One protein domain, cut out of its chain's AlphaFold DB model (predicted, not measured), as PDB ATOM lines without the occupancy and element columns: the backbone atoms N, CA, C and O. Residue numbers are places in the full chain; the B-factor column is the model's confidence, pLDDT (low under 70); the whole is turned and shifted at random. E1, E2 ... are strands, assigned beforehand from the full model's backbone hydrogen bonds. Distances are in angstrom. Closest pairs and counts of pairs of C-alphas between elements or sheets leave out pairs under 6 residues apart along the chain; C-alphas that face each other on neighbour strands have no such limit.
ATOM      1  N   SER A  43      47.216   1.352 -32.487       65.81
ATOM      2  CA  SER A  43      47.617   2.408 -33.449       65.81
ATOM      3  C   SER A  43      46.773   3.694 -33.385       65.81
ATOM      4  O   SER A  43      47.159   4.731 -33.917       65.81
ATOM      5  N   LEU A  44      45.630   3.661 -32.696       71.94
ATOM      6  CA  LEU A  44      44.627   4.739 -32.722       71.94
ATOM      7  C   LEU A  44      44.922   5.900 -31.766       71.94
ATOM      8  O   LEU A  44      44.275   6.946 -31.822       71.94
ATOM      9  N   THR A  45      45.908   5.741 -30.889       67.44
ATOM     10  CA  THR A  45      46.301   6.742 -29.890       67.44
ATOM     11  C   THR A  45      47.102   7.898 -30.489       67.44
ATOM     12  O   THR A  45      47.121   8.984 -29.915       67.44
ATOM     13  N   LYS A  46      47.749   7.682 -31.644       80.00
ATOM     14  CA  LYS A  46      48.619   8.678 -32.296       80.00
ATOM     15  C   LYS A  46      47.852   9.716 -33.113       80.00
ATOM     16  O   LYS A  46      48.340  10.826 -33.288       80.00
ATOM     17  N   SER A  47      46.666   9.368 -33.598       83.31
ATOM     18  CA  SER A  47      45.849  10.258 -34.422       83.31
ATOM     19  C   SER A  47      44.897  11.105 -33.561       83.31
ATOM     20  O   SER A  47      44.459  10.637 -32.505       83.31
ATOM     21  N   PRO A  48      44.562  12.344 -33.960       87.75
ATOM     22  CA  PRO A  48      43.593  13.172 -33.241       87.75
ATOM     23  C   PRO A  48      42.179  12.570 -33.231       87.75
ATOM     24  O   PRO A  48      41.783  11.861 -34.155       87.75
ATOM     25  N   ILE A  49      41.394  12.896 -32.203       88.62
ATOM     26  CA  ILE A  49      39.948  12.617 -32.175       88.62
ATOM     27  C   ILE A  49      39.266  13.418 -33.295       88.62
ATOM     28  O   ILE A  49      39.644  14.556 -33.562       88.62
ATOM     29  N   GLY A  50      38.270  12.822 -33.950       87.88
ATOM     30  CA  GLY A  50      37.548  13.404 -35.084       87.88
ATOM     31  C   GLY A  50      38.274  13.262 -36.424       87.88
ATOM     32  O   GLY A  50      37.718  13.621 -37.460       87.88
ATOM     33  N   TRP A  51      39.496  12.721 -36.431       88.94
ATOM     34  CA  TRP A  51      40.238  12.479 -37.662       88.94
ATOM     35  C   TRP A  51      39.668  11.285 -38.426       88.94
ATOM     36  O   TRP A  51      39.369  10.242 -37.830       88.94
ATOM     37  N   THR A  52      39.543  11.447 -39.742       91.50
ATOM     38  CA  THR A  52      39.076  10.409 -40.656       91.50
ATOM     39  C   THR A  52      40.215   9.821 -41.471       91.50
ATOM     40  O   THR A  52      41.164  10.520 -41.826       91.50
ATOM     41  N   PHE A  53      40.119   8.533 -41.790       92.12
ATOM     42  CA  PHE A  53      41.071   7.867 -42.673       92.12
ATOM     43  C   PHE A  53      40.405   6.747 -43.482       92.12
ATOM     44  O   PHE A  53      39.473   6.108 -42.983       92.12
ATOM     45  N   PRO A  54      40.857   6.506 -44.724       94.19
ATOM     46  CA  PRO A  54      40.384   5.391 -45.530       94.19
ATOM     47  C   PRO A  54      41.069   4.079 -45.124       94.19
ATOM     48  O   PRO A  54      42.206   4.066 -44.649       94.19
ATOM     49  N   HIS A  55      40.383   2.967 -45.356       92.81
ATOM     50  CA  HIS A  55      40.911   1.612 -45.247       92.81
ATOM     51  C   HIS A  55      40.376   0.777 -46.399       92.81
ATOM     52  O   HIS A  55      39.164   0.605 -46.547       92.81
ATOM     53  N   ASP A  56      41.301   0.258 -47.192       94.00
ATOM     54  CA  ASP A  56      40.999  -0.560 -48.353       94.00
ATOM     55  C   ASP A  56      41.108  -2.044 -48.005       94.00
ATOM     56  O   ASP A  56      42.060  -2.483 -47.356       94.00
ATOM     57  N   PHE A  57      40.147  -2.835 -48.470       93.69
ATOM     58  CA  PHE A  57      40.175  -4.286 -48.321       93.69
ATOM     59  C   PHE A  57      39.394  -4.981 -49.432       93.69
ATOM     60  O   PHE A  57      38.526  -4.400 -50.082       93.69
ATOM     61  N   THR A  58      39.694  -6.260 -49.626       93.19
ATOM     62  CA  THR A  58      38.921  -7.142 -50.498       93.19
ATOM     63  C   THR A  58      37.852  -7.844 -49.667       93.19
ATOM     64  O   THR A  58      38.159  -8.452 -48.640       93.19
ATOM     65  N   ASP A  59      36.594  -7.744 -50.087       90.31
ATOM     66  CA  ASP A  59      35.493  -8.419 -49.406       90.31
ATOM     67  C   ASP A  59      35.482  -9.936 -49.676       90.31
ATOM     68  O   ASP A  59      36.243 -10.473 -50.483       90.31
ATOM     69  N   GLN A  60      34.569 -10.649 -49.014       89.50
ATOM     70  CA  GLN A  60      34.400 -12.098 -49.182       89.50
ATOM     71  C   GLN A  60      34.022 -12.543 -50.610       89.50
ATOM     72  O   GLN A  60      34.077 -13.731 -50.911       89.50
ATOM     73  N   PHE A  61      33.598 -11.615 -51.470       91.12
ATOM     74  CA  PHE A  61      33.214 -11.864 -52.857       91.12
ATOM     75  C   PHE A  61      34.320 -11.457 -53.844       91.12
ATOM     76  O   PHE A  61      34.089 -11.479 -55.051       91.12
ATOM     77  N   GLY A  62      35.508 -11.079 -53.357       90.88
ATOM     78  CA  GLY A  62      36.628 -10.655 -54.195       90.88
ATOM     79  C   GLY A  62      36.522  -9.212 -54.697       90.88
ATOM     80  O   GLY A  62      37.247  -8.837 -55.614       90.88
ATOM     81  N   ARG A  63      35.622  -8.392 -54.141       90.50
ATOM     82  CA  ARG A  63      35.409  -7.001 -54.567       90.50
ATOM     83  C   ARG A  63      36.268  -6.056 -53.737       90.50
ATOM     84  O   ARG A  63      36.334  -6.193 -52.517       90.50
ATOM     85  N   GLN A  64      36.873  -5.067 -54.392       93.19
ATOM     86  CA  GLN A  64      37.631  -4.027 -53.705       93.19
ATOM     87  C   GLN A  64      36.679  -3.022 -53.046       93.19
ATOM     88  O   GLN A  64      35.821  -2.426 -53.702       93.19
ATOM     89  N   MET A  65      36.849  -2.830 -51.745       93.56
ATOM     90  CA  MET A  65      36.085  -1.899 -50.925       93.56
ATOM     91  C   MET A  65      37.016  -0.868 -50.305       93.56
ATOM     92  O   MET A  65      38.138  -1.193 -49.924       93.56
ATOM     93  N   GLU A  66      36.503   0.347 -50.151       94.94
ATOM     94  CA  GLU A  66      37.087   1.395 -49.326       94.94
ATOM     95  C   GLU A  66      36.088   1.766 -48.230       94.94
ATOM     96  O   GLU A  66      34.919   2.072 -48.492       94.94
ATOM     97  N   GLU A  67      36.550   1.759 -46.986       95.06
ATOM     98  CA  GLU A  67      35.803   2.263 -45.842       95.06
ATOM     99  C   GLU A  67      36.466   3.508 -45.278       95.06
ATOM    100  O   GLU A  67      37.663   3.526 -45.010       95.06
ATOM    101  N   THR A  68      35.671   4.547 -45.044       94.31
ATOM    102  CA  THR A  68      36.120   5.728 -44.311       94.31
ATOM    103  C   THR A  68      35.795   5.553 -42.839       94.31
ATOM    104  O   THR A  68      34.629   5.428 -42.444       94.31
ATOM    105  N   TYR A  69      36.845   5.575 -42.034       92.88
ATOM    106  CA  TYR A  69      36.787   5.490 -40.590       92.88
ATOM    107  C   TYR A  69      36.916   6.860 -39.959       92.88
ATOM    108  O   TYR A  69      37.537   7.754 -40.527       92.88
ATOM    109  N   ILE A  70      36.378   6.994 -38.752       91.69
ATOM    110  CA  ILE A  70      36.633   8.128 -37.875       91.69
ATOM    111  C   ILE A  70      36.999   7.678 -36.468       91.69
ATOM    112  O   ILE A  70      36.431   6.716 -35.947       91.69
ATOM    113  N   ILE A  71      37.915   8.414 -35.846       91.25
ATOM    114  CA  ILE A  71      38.295   8.231 -34.446       91.25
ATOM    115  C   ILE A  71      37.315   8.997 -33.558       91.25
ATOM    116  O   ILE A  71      37.316  10.228 -33.530       91.25
ATOM    117  N   ARG A  72      36.482   8.271 -32.816       90.19
ATOM    118  CA  ARG A  72      35.532   8.832 -31.850       90.19
ATOM    119  C   ARG A  72      36.238   9.358 -30.584       90.19
ATOM    120  O   ARG A  72      37.403   9.025 -30.343       90.19
ATOM    121  N   PRO A  73      35.548  10.157 -29.742       89.44
ATOM    122  CA  PRO A  73      36.108  10.660 -28.482       89.44
ATOM    123  C   PRO A  73      36.590   9.575 -27.511       89.44
ATOM    124  O   PRO A  73      37.579   9.775 -26.810       89.44
ATOM    125  N   ASP A  74      35.948   8.407 -27.515       88.25
ATOM    126  CA  ASP A  74      36.314   7.220 -26.730       88.25
ATOM    127  C   ASP A  74      37.451   6.392 -27.366       88.25
ATOM    128  O   ASP A  74      37.739   5.281 -26.925       88.25
ATOM    129  N   ARG A  75      38.104   6.927 -28.409       87.19
ATOM    130  CA  ARG A  75      39.118   6.253 -29.237       87.19
ATOM    131  C   ARG A  75      38.591   5.020 -29.969       87.19
ATOM    132  O   ARG A  75      39.397   4.255 -30.503       87.19
ATOM    133  N   THR A  76      37.273   4.837 -30.053       89.06
ATOM    134  CA  THR A  76      36.690   3.816 -30.919       89.06
ATOM    135  C   THR A  76      36.632   4.270 -32.372       89.06
ATOM    136  O   THR A  76      36.731   5.457 -32.687       89.06
ATOM    137  N   LEU A  77      36.515   3.310 -33.281       91.31
ATOM    138  CA  LEU A  77      36.365   3.556 -34.704       91.31
ATOM    139  C   LEU A  77      34.896   3.466 -35.110       91.31
ATOM    140  O   LEU A  77      34.248   2.443 -34.893       91.31
ATOM    141  N   ALA A  78      34.386   4.511 -35.762       91.94
ATOM    142  CA  ALA A  78      33.119   4.445 -36.488       91.94
ATOM    143  C   ALA A  78      33.370   4.354 -37.990       91.94
ATOM    144  O   ALA A  78      34.241   5.050 -38.510       91.94
ATOM    145  N   ILE A  79      32.558   3.565 -38.689       93.69
ATOM    146  CA  ILE A  79      32.512   3.586 -40.149       93.69
ATOM    147  C   ILE A  79      31.515   4.675 -40.556       93.69
ATOM    148  O   ILE A  79      30.324   4.566 -40.250       93.69
ATOM    149  N   VAL A  80      32.004   5.722 -41.224       92.94
ATOM    150  CA  VAL A  80      31.192   6.864 -41.692       92.94
ATOM    151  C   VAL A  80      30.901   6.811 -43.189       92.94
ATOM    152  O   VAL A  80      29.981   7.473 -43.657       92.94
ATOM    153  N   GLY A  81      31.647   5.998 -43.936       92.81
ATOM    154  CA  GLY A  81      31.439   5.789 -45.363       92.81
ATOM    155  C   GLY A  81      31.945   4.422 -45.799       92.81
ATOM    156  O   GLY A  81      32.907   3.903 -45.236       92.81
ATOM    157  N   ARG A  82      31.286   3.839 -46.798       94.44
ATOM    158  CA  ARG A  82      31.716   2.610 -47.469       94.44
ATOM    159  C   ARG A  82      31.374   2.719 -48.945       94.44
ATOM    160  O   ARG A  82      30.237   3.044 -49.280       94.44
ATOM    161  N   GLN A  83      32.332   2.405 -49.805       94.06
ATOM    162  CA  GLN A  83      32.154   2.429 -51.251       94.06
ATOM    163  C   GLN A  83      32.949   1.315 -51.927       94.06
ATOM    164  O   GLN A  83      33.999   0.899 -51.442       94.06
ATOM    165  N   TYR A  84      32.442   0.832 -53.060       93.19
ATOM    166  CA  TYR A  84      33.221  -0.032 -53.941       93.19
ATOM    167  C   TYR A  84      34.293   0.813 -54.616       93.19
ATOM    168  O   TYR A  84      33.973   1.867 -55.170       93.19
ATOM    169  N   ARG A  85      35.543   0.345 -54.618       87.75
ATOM    170  CA  ARG A  85      36.544   0.944 -55.495       87.75
ATOM    171  C   ARG A  85      36.344   0.394 -56.905       87.75
ATOM    172  O   ARG A  85      36.457  -0.819 -57.089       87.75
ATOM    173  N   PRO A  86      36.059   1.246 -57.902       79.06
ATOM    174  CA  PRO A  86      36.182   0.820 -59.282       79.06
ATOM    175  C   PRO A  86      37.648   0.476 -59.550       79.06
ATOM    176  O   PRO A  86      38.549   1.218 -59.156       79.06
ATOM    177  N   ASP A  87      37.882  -0.652 -60.215       69.44
ATOM    178  CA  ASP A  87      39.192  -0.967 -60.770       69.44
ATOM    179  C   ASP A  87      39.456   0.002 -61.932       69.44
ATOM    180  O   ASP A  87      39.030  -0.216 -63.065       69.44
ATOM    181  N   ILE A  88      40.083   1.139 -61.622       65.00
ATOM    182  CA  ILE A  88      40.466   2.147 -62.616       65.00
ATOM    183  C   ILE A  88      41.753   1.767 -63.364       65.00
ATOM    184  O   ILE A  88      42.216   2.548 -64.185       65.00
ATOM    185  N   SER A  89      42.313   0.566 -63.152       60.66
ATOM    186  CA  SER A  89      43.543   0.095 -63.810       60.66
ATOM    187  C   SER A  89      43.368  -0.260 -65.298       60.66
ATOM    188  O   SER A  89      44.251  -0.876 -65.894       60.66
ATOM    189  N   ARG A  90      42.238   0.078 -65.927       57.94
ATOM    190  CA  ARG A  90      41.913  -0.346 -67.295       57.94
ATOM    191  C   ARG A  90      41.769   0.829 -68.263       57.94
ATOM    192  O   ARG A  90      40.739   0.910 -68.924       57.94
ATOM    193  N   ASN A  91      42.756   1.726 -68.350       52.59
ATOM    194  CA  ASN A  91      42.892   2.620 -69.512       52.59
ATOM    195  C   ASN A  91      44.285   3.276 -69.647       52.59
ATOM    196  O   ASN A  91      44.353   4.502 -69.712       52.59
ATOM    197  N   ASP A  92      45.350   2.471 -69.739       56.25
ATOM    198  CA  ASP A  92      46.659   2.899 -70.265       56.25
ATOM    199  C   ASP A  92      47.066   1.999 -71.444       56.25
ATOM    200  O   ASP A  92      46.892   0.761 -71.321       56.25
TER     201      ASP A  92
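Overview. This is residues 43 to 92 of the 92 residues of an uncharacterized protein of Rhizobium sp. BK418 (UniProt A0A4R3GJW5). After a lead of residues 43 to 51, one narrow, strongly twisted sheet of three strands winds back and forth with tight turns, and residues 85 to 92 run on as a tail. The 50 printed residues hold E1, E2 and E3 in that order, a meander, each strand the antiparallel neighbour of the one before; it is all strand, with no named helix and 23 residues in named elements, under half. It is loose, radius of gyration of the C-alphas 13.7 A, spanning 42 by 25 by 17 A.

Arrangement. Look first at E1, residues 52 to 58, and E2, residues 64 to 71: an antiparallel hairpin at 152 degrees, with N 55 and O 67 2.8 A apart. E3, residues 77 to 84, makes the next hairpin with inner strand E2, antiparallel at 156 degrees, with N 68 and O 81 2.8 A apart. E3 bends by 62 degrees at residue 80.

Along the chain. Find C-alpha 52 at (39.076, 10.409, -40.656); E1 runs 20.1 A from there. E2 is 22.8 A long. E3 runs 19.8 A to C-alpha 84 at (33.221, -0.032, -53.941).

Size, cuts and confidence. The C-alphas farthest apart, Asp 74 and Asp 92, are 45.0 A apart. The printed part has no cut, and both links are tight. Confidence is under 70 at residues 43, 45 and 87 to 92.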